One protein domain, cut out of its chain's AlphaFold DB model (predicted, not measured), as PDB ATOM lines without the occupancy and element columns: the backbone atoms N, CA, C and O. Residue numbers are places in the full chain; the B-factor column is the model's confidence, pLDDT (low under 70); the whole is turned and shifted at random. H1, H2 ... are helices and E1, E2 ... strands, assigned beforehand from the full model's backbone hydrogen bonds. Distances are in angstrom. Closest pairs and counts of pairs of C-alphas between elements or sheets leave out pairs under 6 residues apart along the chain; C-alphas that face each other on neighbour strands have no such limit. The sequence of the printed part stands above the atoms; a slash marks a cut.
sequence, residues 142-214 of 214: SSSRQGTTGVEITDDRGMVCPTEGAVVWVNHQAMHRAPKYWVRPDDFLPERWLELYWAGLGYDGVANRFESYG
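This is residues 142 to 214 of the 214 residues of the protein "Putative sterigmatocystin biosynthesis monooxygenase stcS" of Glarea lozoyensis (strain ATCC 74030 / MF5533) (UniProt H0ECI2). An open, curved chain has a small two-stranded ribbon at one end and a string of short helices at the other. The ribbon is made of two tiny strand pairs, E1 with E4 and the hairpin of E2 and E3, and it curves between them; H1 follows it, and a long link of residues 178 to 189 leads to H2, H3 and H4, strung out loosely with no helix touching another. The 73 printed residues hold four strands and then four helices, in the order E1 E2 E3 E4 H1 H2 H3 H4, with both two-stranded sheets antiparallel; the class is mixed, helices and strands, though under half of the residues are in named elements. The whole is only just extended, close to loose, with a radius of gyration of the C-alphas of 16.9 A and spans of 48 by 28 by 18 A.

E1, residues 144 to 146, and E4, residues 167 to 169, are antiparallel neighbours at 158 degrees. Their C-alphas 144 and 169 face each other at 4.3 A, and N 145 and O 168 are within hydrogen-bond range at 2.8 A. E2, residues 152 to 154, and E3, residues 160 to 162, form an antiparallel hairpin at 156 degrees. C-alphas 152 and 162 face each other at 4.4 A, and N 153 and O 161 are within hydrogen-bond range at 2.9 A. E1 and E3 are apart, and so are E2 and E4. H1, residues 172 to 177, follows E4 after a tight link and is apart from E1, E2 and E3. H2, residues 190 to 193, and H3, residues 195 to 200, are close but not clearly touching; their closest C-alphas, of Glu 191 and Tyr 197, are 6.0 A apart. H4, residues 204 to 207, is only just apart from H3, with the closest C-alphas 8.4 A apart. In H1 and H3 every O i to N i+4 pair is within hydrogen-bond range; H2 and H4 are too short for such a pair, and their single O i to N i+3 pair is within range in H2 but not in H4.

E1 begins at C-alpha 144 (-85.473, 15.479, 49.394) and is 6.9 A long; E2 and E3 are each 6.6 A and E4 is 6.2 A. H1 measures 8.4 A from C-alpha 172 (-90.750, 6.206, 46.174), and H3 measures 9.0 A. H2 measures 6.0 A, and H4 measures 5.7 A to C-alpha 207 (-110.343, -4.194, 55.029).

The C-alphas of Thr 149 and Gly 200, the two farthest apart, are 47.8 A apart. The printed part has no cut and ends at Gly 214, the chain's last residue. The link from H1 to H2, 12 residues, is long; the others are tight. Residues 199 to 205 stand free. The mean pLDDT of the printed part is 81.5, and residues 196 to 214 are under 70.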
ATOM      1  N   SER A 142     -87.727  11.788  42.691       89.62
ATOM      2  CA  SER A 142     -88.019  11.802  44.114       89.62
ATOM      3  C   SER A 142     -87.668  13.174  44.684       89.62
ATOM      4  O   SER A 142     -87.005  13.983  44.033       89.62
ATOM      5  N   SER A 143     -88.156  13.458  45.888       89.69
ATOM      6  CA  SER A 143     -87.904  14.710  46.579       89.69
ATOM      7  C   SER A 143     -87.123  14.479  47.867       89.69
ATOM      8  O   SER A 143     -87.383  13.530  48.613       89.69
ATOM      9  N   SER A 144     -86.173  15.371  48.122       93.00
ATOM     10  CA  SER A 144     -85.473  15.479  49.394       93.00
ATOM     11  C   SER A 144     -85.745  16.837  50.037       93.00
ATOM     12  O   SER A 144     -86.099  17.813  49.363       93.00
ATOM     13  N   ARG A 145     -85.633  16.895  51.360       92.88
ATOM     14  CA  ARG A 145     -85.759  18.117  52.153       92.88
ATOM     15  C   ARG A 145     -84.636  18.158  53.172       92.88
ATOM     16  O   ARG A 145     -84.328  17.143  53.790       92.88
ATOM     17  N   GLN A 146     -84.043  19.331  53.349       95.06
ATOM     18  CA  GLN A 146     -83.175  19.571  54.491       95.06
ATOM     19  C   GLN A 146     -84.047  19.545  55.746       95.06
ATOM     20  O   GLN A 146     -85.066  20.237  55.804       95.06
ATOM     21  N   GLY A 147     -83.678  18.719  56.715       94.00
ATOM     22  CA  GLY A 147     -84.371  18.689  57.989       94.00
ATOM     23  C   GLY A 147     -84.161  19.985  58.763       94.00
ATOM     24  O   GLY A 147     -83.169  20.693  58.578       94.00
ATOM     25  N   THR A 148     -85.149  20.318  59.585       94.19
ATOM     26  CA  THR A 148     -85.238  21.597  60.297       94.19
ATOM     27  C   THR A 148     -85.217  21.332  61.795       94.19
ATOM     28  O   THR A 148     -85.786  20.342  62.259       94.19
ATOM     29  N   THR A 149     -84.572  22.210  62.561       94.81
ATOM     30  CA  THR A 149     -84.578  22.164  64.027       94.81
ATOM     31  C   THR A 149     -86.013  22.097  64.558       94.81
ATOM     32  O   THR A 149     -86.883  22.846  64.113       94.81
ATOM     33  N   GLY A 150     -86.267  21.182  65.496       93.19
ATOM     34  CA  GLY A 150     -87.596  20.973  66.083       93.19
ATOM     35  C   GLY A 150     -88.597  20.201  65.213       93.19
ATOM     36  O   GLY A 150     -89.742  20.044  65.628       93.19
ATOM     37  N   VAL A 151     -88.199  19.708  64.033       95.06
ATOM     38  CA  VAL A 151     -89.014  18.787  63.223       95.06
ATOM     39  C   VAL A 151     -88.515  17.360  63.409       95.06
ATOM     40  O   VAL A 151     -87.329  17.075  63.218       95.06
ATOM     41  N   GLU A 152     -89.440  16.457  63.716       95.38
ATOM     42  CA  GLU A 152     -89.176  15.047  64.001       95.38
ATOM     43  C   GLU A 152     -90.041  14.137  63.119       95.38
ATOM     44  O   GLU A 152     -91.139  14.506  62.696       95.38
ATOM     45  N   ILE A 153     -89.543  12.934  62.840       93.50
ATOM     46  CA  ILE A 153     -90.280  11.867  62.153       93.50
ATOM     47  C   ILE A 153     -90.384  10.694  63.116       93.50
ATOM     48  O   ILE A 153     -89.382  10.287  63.694       93.50
ATOM     49  N   THR A 154     -91.585  10.145  63.280       94.62
ATOM     50  CA  THR A 154     -91.814   8.949  64.099       94.62
ATOM     51  C   THR A 154     -92.084   7.752  63.194       94.62
ATOM     52  O   THR A 154     -92.893   7.858  62.270       94.62
ATOM     53  N   ASP A 155     -91.391   6.638  63.424       90.06
ATOM     54  CA  ASP A 155     -91.651   5.394  62.691       90.06
ATOM     55  C   ASP A 155     -92.881   4.637  63.231       90.06
ATOM     56  O   ASP A 155     -93.525   5.049  64.199       90.06
ATOM     57  N   ASP A 156     -93.224   3.509  62.605       87.25
ATOM     58  CA  ASP A 156     -94.373   2.691  63.012       87.25
ATOM     59  C   ASP A 156     -94.180   1.958  64.353       87.25
ATOM     60  O   ASP A 156     -95.127   1.362  64.866       87.25
ATOM     61  N   ARG A 157     -92.985   2.036  64.950       92.31
ATOM     62  CA  ARG A 157     -92.641   1.485  66.268       92.31
ATOM     63  C   ARG A 157     -92.576   2.561  67.352       92.31
ATOM     64  O   ARG A 157     -92.266   2.241  68.498       92.31
ATOM     65  N   GLY A 158     -92.860   3.817  67.009       94.00
ATOM     66  CA  GLY A 158     -92.793   4.948  67.932       94.00
ATOM     67  C   GLY A 158     -91.387   5.525  68.122       94.00
ATOM     68  O   GLY A 158     -91.195   6.351  69.013       94.00
ATOM     69  N   MET A 159     -90.400   5.121  67.317       94.69
ATOM     70  CA  MET A 159     -89.058   5.702  67.378       94.69
ATOM     71  C   MET A 159     -89.067   7.096  66.765       94.69
ATOM     72  O   MET A 159     -89.407   7.266  65.595       94.69
ATOM     73  N   VAL A 160     -88.662   8.084  67.559       95.38
ATOM     74  CA  VAL A 160     -88.588   9.486  67.150       95.38
ATOM     75  C   VAL A 160     -87.194   9.796  66.611       95.38
ATOM     76  O   VAL A 160     -86.187   9.603  67.294       95.38
ATOM     77  N   CYS A 161     -87.143  10.305  65.385       93.38
ATOM     78  CA  CYS A 161     -85.929  10.707  64.692       93.38
ATOM     79  C   CYS A 161     -85.952  12.225  64.448       93.38
ATOM     80  O   CYS A 161     -86.744  12.690  63.617       93.38
ATOM     81  N   PRO A 162     -85.084  13.009  65.114       94.62
ATOM     82  CA  PRO A 162     -84.885  14.413  64.780       94.62
ATOM     83  C   PRO A 162     -84.398  14.559  63.340       94.62
ATOM     84  O   PRO A 162     -83.534  13.807  62.886       94.62
ATOM     85  N   THR A 163     -84.944  15.529  62.612       95.75
ATOM     86  CA  THR A 163     -84.521  15.783  61.225       95.75
ATOM     87  C   THR A 163     -83.353  16.766  61.139       95.75
ATOM     88  O   THR A 163     -82.705  16.860  60.098       95.75
ATOM     89  N   GLU A 164     -83.050  17.490  62.218       96.19
ATOM     90  CA  GLU A 164     -81.953  18.458  62.263       96.19
ATOM     91  C   GLU A 164     -80.613  17.830  61.849       96.19
ATOM     92  O   GLU A 164     -80.237  16.751  62.299       96.19
ATOM     93  N   GLY A 165     -79.898  18.504  60.945       93.94
ATOM     94  CA  GLY A 165     -78.629  18.013  60.398       93.94
ATOM     95  C   GLY A 165     -78.754  16.867  59.385       93.94
ATOM     96  O   GLY A 165     -77.747  16.483  58.794       93.94
ATOM     97  N   ALA A 166     -79.960  16.357  59.121       94.38
ATOM     98  CA  ALA A 166     -80.206  15.289  58.156       94.38
ATOM     99  C   ALA A 166     -80.874  15.798  56.867       94.38
ATOM    100  O   ALA A 166     -81.583  16.805  56.849       94.38
ATOM    101  N   VAL A 167     -80.687  15.055  55.773       94.88
ATOM    102  CA  VAL A 167     -81.505  15.186  54.561       94.88
ATOM    103  C   VAL A 167     -82.566  14.097  54.592       94.88
ATOM    104  O   VAL A 167     -82.254  12.908  54.551       94.88
ATOM    105  N   VAL A 168     -83.831  14.501  54.640       93.56
ATOM    106  CA  VAL A 168     -84.972  13.588  54.572       93.56
ATOM    107  C   VAL A 168     -85.266  13.302  53.106       93.56
ATOM    108  O   VAL A 168     -85.516  14.224  52.331       93.56
ATOM    109  N   TRP A 169     -85.242  12.029  52.715       93.81
ATOM    110  CA  TRP A 169     -85.457  11.601  51.334       93.81
ATOM    111  C   TRP A 169     -86.642  10.635  51.224       93.81
ATOM    112  O   TRP A 169     -86.691   9.611  51.903       93.81
ATOM    113  N   VAL A 170     -87.595  10.945  50.340       92.00
ATOM    114  CA  VAL A 170     -88.759  10.086  50.077       92.00
ATOM    115  C   VAL A 170     -88.398   8.980  49.083       92.00
ATOM    116  O   VAL A 170     -88.353   9.194  47.872       92.00
ATOM    117  N   ASN A 171     -88.180   7.758  49.558       92.69
ATOM    118  CA  ASN A 171     -87.849   6.643  48.671       92.69
ATOM    119  C   ASN A 171     -89.102   6.041  48.001       92.69
ATOM    120  O   ASN A 171     -89.603   4.993  48.413       92.69
ATOM    121  N   HIS A 172     -89.594   6.690  46.938       93.81
ATOM    122  CA  HIS A 172     -90.750   6.206  46.174       93.81
ATOM    123  C   HIS A 172     -90.559   4.780  45.659       93.81
ATOM    124  O   HIS A 172     -91.494   3.993  45.727       93.81
ATOM    125  N   GLN A 173     -89.363   4.414  45.190       92.19
ATOM    126  CA  GLN A 173     -89.112   3.079  44.642       92.19
ATOM    127  C   GLN A 173     -89.310   1.979  45.696       92.19
ATOM    128  O   GLN A 173     -89.957   0.973  45.411       92.19
ATOM    129  N   ALA A 174     -88.805   2.182  46.917       93.38
ATOM    130  CA  ALA A 174     -89.012   1.249  48.021       93.38
ATOM    131  C   ALA A 174     -90.477   1.233  48.479       93.38
ATOM    132  O   ALA A 174     -91.075   0.166  48.609       93.38
ATOM    133  N   MET A 175     -91.085   2.410  48.661       93.75
ATOM    134  CA  MET A 175     -92.482   2.532  49.098       93.75
ATOM    135  C   MET A 175     -93.453   1.873  48.114       93.75
ATOM    136  O   MET A 175     -94.365   1.152  48.512       93.75
ATOM    137  N   HIS A 176     -93.244   2.092  46.818       95.88
ATOM    138  CA  HIS A 176     -94.093   1.570  45.756       95.88
ATOM    139  C   HIS A 176     -93.917   0.069  45.518       95.88
ATOM    140  O   HIS A 176     -94.763  -0.528  44.856       95.88
ATOM    141  N   ARG A 177     -92.859  -0.551  46.055       95.38
ATOM    142  CA  ARG A 177     -92.613  -2.001  45.980       95.38
ATOM    143  C   ARG A 177     -92.780  -2.726  47.313       95.38
ATOM    144  O   ARG A 177     -92.593  -3.935  47.376       95.38
ATOM    145  N   ALA A 178     -93.153  -2.020  48.376       94.75
ATOM    146  CA  ALA A 178     -93.347  -2.624  49.683       94.75
ATOM    147  C   ALA A 178     -94.560  -3.582  49.666       94.75
ATOM    148  O   ALA A 178     -95.690  -3.115  49.480       94.75
ATOM    149  N   PRO A 179     -94.379  -4.895  49.930       93.94
ATOM    150  CA  PRO A 179     -95.483  -5.861  49.951       93.94
ATOM    151  C   PRO A 179     -96.554  -5.548  51.005       93.94
ATOM    152  O   PRO A 179     -97.702  -5.951  50.847       93.94
ATOM    153  N   LYS A 180     -96.188  -4.790  52.054       90.94
ATOM    154  CA  LYS A 180     -97.108  -4.265  53.079       90.94
ATOM    155  C   LYS A 180     -98.235  -3.419  52.473       90.94
ATOM    156  O   LYS A 180     -99.342  -3.432  52.991       90.94
ATOM    157  N   TYR A 181     -97.958  -2.697  51.384       89.50
ATOM    158  CA  TYR A 181     -98.914  -1.775  50.757       89.50
ATOM    159  C   TYR A 181     -99.378  -2.236  49.370       89.50
ATOM    160  O   TYR A 181    -100.440  -1.821  48.910       89.50
ATOM    161  N   TRP A 182     -98.612  -3.101  48.698       92.44
ATOM    162  CA  TRP A 182     -98.877  -3.498  47.317       92.44
ATOM    163  C   TRP A 182     -98.930  -5.015  47.164       92.44
ATOM    164  O   TRP A 182     -97.932  -5.714  47.329       92.44
ATOM    165  N   VAL A 183    -100.092  -5.532  46.756       91.69
ATOM    166  CA  VAL A 183    -100.229  -6.930  46.330       91.69
ATOM    167  C   VAL A 183     -99.501  -7.121  45.002       91.69
ATOM    168  O   VAL A 183     -99.779  -6.393  44.041       91.69
ATOM    169  N   ARG A 184     -98.620  -8.134  44.955       94.38
ATOM    170  CA  ARG A 184     -97.733  -8.429  43.816       94.38
ATOM    171  C   ARG A 184     -96.977  -7.160  43.379       94.38
ATOM    172  O   ARG A 184     -97.261  -6.605  42.317       94.38
ATOM    173  N   PRO A 185     -96.085  -6.640  44.241       96.06
ATOM    174  CA  PRO A 185     -95.503  -5.307  44.082       96.06
ATOM    175  C   PRO A 185     -94.603  -5.173  42.853       96.06
ATOM    176  O   PRO A 185     -94.528  -4.090  42.273       96.06
ATOM    177  N   ASP A 186     -93.938  -6.249  42.447       96.50
ATOM    178  CA  ASP A 186     -93.013  -6.237  41.313       96.50
ATOM    179  C   ASP A 186     -93.694  -6.548  39.970       96.50
ATOM    180  O   ASP A 186     -93.088  -6.343  38.917       96.50
ATOM    181  N   ASP A 187     -94.958  -6.981  39.992       96.75
ATOM    182  CA  ASP A 187     -95.725  -7.279  38.784       96.75
ATOM    183  C   ASP A 187     -96.272  -5.992  38.150       96.75
ATOM    184  O   ASP A 187     -96.724  -5.068  38.836       96.75
ATOM    185  N   PHE A 188     -96.301  -5.962  36.817       97.81
ATOM    186  CA  PHE A 188     -96.989  -4.926  36.055       97.81
ATOM    187  C   PHE A 188     -98.480  -5.250  35.952       97.81
ATOM    188  O   PHE A 188     -98.886  -6.102  35.159       97.81
ATOM    189  N   LEU A 189     -99.289  -4.570  36.769       96.44
ATOM    190  CA  LEU A 189    -100.733  -4.800  36.875       96.44
ATOM    191  C   LEU A 189    -101.502  -3.472  36.768       96.44
ATOM    192  O   LEU A 189    -101.920  -2.928  37.797       96.44
ATOM    193  N   PRO A 190    -101.699  -2.932  35.548       97.00
ATOM    194  CA  PRO A 190    -102.490  -1.719  35.331       97.00
ATOM    195  C   PRO A 190    -103.877  -1.790  35.972       97.00
ATOM    196  O   PRO A 190    -104.372  -0.798  36.500       97.00
ATOM    197  N   GLU A 191    -104.486  -2.975  36.002       95.00
ATOM    198  CA  GLU A 191    -105.829  -3.199  36.530       95.00
ATOM    199  C   GLU A 191    -106.022  -2.680  37.959       95.00
ATOM    200  O   GLU A 191    -107.135  -2.282  38.288       95.00
ATOM    201  N   ARG A 192    -104.967  -2.588  38.786       93.88
ATOM    202  CA  ARG A 192    -105.087  -2.069  40.162       93.88
ATOM    203  C   ARG A 192    -105.638  -0.642  40.243       93.88
ATOM    204  O   ARG A 192    -106.121  -0.227  41.291       93.88
ATOM    205  N   TRP A 193    -105.517   0.123  39.160       94.56
ATOM    206  CA  TRP A 193    -105.963   1.512  39.080       94.56
ATOM    207  C   TRP A 193    -107.397   1.650  38.557       94.56
ATOM    208  O   TRP A 193    -107.858   2.771  38.356       94.56
ATOM    209  N   LEU A 194    -108.094   0.532  38.330       92.50
ATOM    210  CA  LEU A 194    -109.475   0.489  37.862       92.50
ATOM    211  C   LEU A 194    -110.405   0.078  39.007       92.50
ATOM    212  O   LEU A 194    -110.134  -0.888  39.718       92.50
ATOM    213  N   GLU A 195    -111.543   0.755  39.150       73.69
ATOM    214  CA  GLU A 195    -112.529   0.476  40.209       73.69
ATOM    215  C   GLU A 195    -113.035  -0.976  40.182       73.69
ATOM    216  O   GLU A 195    -113.163  -1.625  41.220       73.69
ATOM    217  N   LEU A 196    -113.232  -1.534  38.983       61.69
ATOM    218  CA  LEU A 196    -113.715  -2.905  38.790       61.69
ATOM    219  C   LEU A 196    -112.749  -3.981  39.314       61.69
ATOM    220  O   LEU A 196    -113.190  -5.080  39.649       61.69
ATOM    221  N   TYR A 197    -111.449  -3.686  39.422       59.69
ATOM    222  CA  TYR A 197    -110.479  -4.625  39.994       59.69
ATOM    223  C   TYR A 197    -110.737  -4.862  41.485       59.69
ATOM    224  O   TYR A 197    -110.637  -5.991  41.963       59.69
ATOM    225  N   TRP A 198    -111.136  -3.816  42.208       58.19
ATOM    226  CA  TRP A 198    -111.460  -3.896  43.631       58.19
ATOM    227  C   TRP A 198    -112.833  -4.532  43.870       58.19
ATOM    228  O   TRP A 198    -112.991  -5.302  44.813       58.19
ATOM    229  N   ALA A 199    -113.792  -4.306  42.967       57.72
ATOM    230  CA  ALA A 199    -115.079  -5.003  42.993       57.72
ATOM    231  C   ALA A 199    -114.925  -6.522  42.766       57.72
ATOM    232  O   ALA A 199    -115.566  -7.315  43.454       57.72
ATOM    233  N   GLY A 200    -114.036  -6.938  41.856       55.69
ATOM    234  CA  GLY A 200    -113.766  -8.352  41.562       55.69
ATOM    235  C   GLY A 200    -112.992  -9.108  42.650       55.69
ATOM    236  O   GLY A 200    -113.026 -10.337  42.672       55.69
ATOM    237  N   LEU A 201    -112.314  -8.402  43.560       56.16
ATOM    238  CA  LEU A 201    -111.622  -8.992  44.716       56.16
ATOM    239  C   LEU A 201    -112.504  -9.086  45.974       56.16
ATOM    240  O   LEU A 201    -112.062  -9.657  46.971       56.16
ATOM    241  N   GLY A 202    -113.734  -8.560  45.921       46.59
ATOM    242  CA  GLY A 202    -114.599  -8.383  47.084       46.59
ATOM    243  C   GLY A 202    -114.112  -7.228  47.965       46.59
ATOM    244  O   GLY A 202    -112.971  -7.214  48.426       46.59
ATOM    245  N   TYR A 203    -114.988  -6.256  48.226       45.81
ATOM    246  CA  TYR A 203    -114.688  -5.086  49.066       45.81
ATOM    247  C   TYR A 203    -114.220  -5.490  50.487       45.81
ATOM    248  O   TYR A 203    -113.389  -4.815  51.094       45.81
ATOM    249  N   ASP A 204    -114.652  -6.662  50.964       48.16
ATOM    250  CA  ASP A 204    -114.312  -7.226  52.278       48.16
ATOM    251  C   ASP A 204    -112.878  -7.791  52.376       48.16
ATOM    252  O   ASP A 204    -112.362  -8.011  53.473       48.16
ATOM    253  N   GLY A 205    -112.193  -8.024  51.249       42.72
ATOM    254  CA  GLY A 205    -110.842  -8.602  51.226       42.72
ATOM    255  C   GLY A 205    -109.711  -7.599  51.484       42.72
ATOM    256  O   GLY A 205    -108.580  -8.006  51.770       42.72
ATOM    257  N   VAL A 206    -110.001  -6.298  51.370       47.72
ATOM    258  CA  VAL A 206    -109.022  -5.215  51.557       47.72
ATOM    259  C   VAL A 206    -109.037  -4.711  53.001       47.72
ATOM    260  O   VAL A 206    -107.969  -4.524  53.574       47.72
ATOM    261  N   ALA A 207    -110.218  -4.586  53.621       43.09
ATOM    262  CA  ALA A 207    -110.343  -4.194  55.029       43.09
ATOM    263  C   ALA A 207    -109.704  -5.232  55.976       43.09
ATOM    264  O   ALA A 207    -108.893  -4.881  56.828       43.09
ATOM    265  N   ASN A 208    -109.949  -6.526  55.734       36.66
ATOM    266  CA  ASN A 208    -109.444  -7.612  56.584       36.66
ATOM    267  C   ASN A 208    -107.920  -7.832  56.520       36.66
ATOM    268  O   ASN A 208    -107.371  -8.575  57.329       36.66
ATOM    269  N   ARG A 209    -107.213  -7.218  55.560       48.66
ATOM    270  CA  ARG A 209    -105.761  -7.402  55.404       48.66
ATOM    271  C   ARG A 209    -104.928  -6.357  56.153       48.66
ATOM    272  O   ARG A 209    -103.731  -6.568  56.329       48.66
ATOM    273  N   PHE A 210    -105.547  -5.264  56.605       43.03
ATOM    274  CA  PHE A 210    -104.894  -4.266  57.461       43.03
ATOM    275  C   PHE A 210    -105.001  -4.606  58.952       43.03
ATOM    276  O   PHE A 210    -104.121  -4.223  59.714       43.03
ATOM    277  N   GLU A 211    -106.012  -5.377  59.364       38.12
ATOM    278  CA  GLU A 211    -106.194  -5.788  60.766       38.12
ATOM    279  C   GLU A 211    -105.308  -6.977  61.178       38.12
ATOM    280  O   GLU A 211    -105.017  -7.145  62.357       38.12
ATOM    281  N   SER A 212    -104.801  -7.779  60.234       35.62
ATOM    282  CA  SER A 212    -103.992  -8.972  60.544       35.62
ATOM    283  C   SER A 212    -102.500  -8.700  60.802       35.62
ATOM    284  O   SER A 212    -101.712  -9.644  60.852       35.62
ATOM    285  N   TYR A 213    -102.096  -7.431  60.903       41.78
ATOM    286  CA  TYR A 213    -100.718  -7.008  61.198       41.78
ATOM    287  C   TYR A 213    -100.626  -6.097  62.437       41.78
ATOM    288  O   TYR A 213     -99.677  -5.318  62.548       41.78
ATOM    289  N   GLY A 214    -101.614  -6.185  63.335       36.28
ATOM    290  CA  GLY A 214    -101.552  -5.645  64.698       36.28
ATOM    291  C   GLY A 214    -100.913  -6.622  65.676       36.28
ATOM    292  O   GLY A 214    -101.137  -7.843  65.509       36.28
TER     293      GLY A 214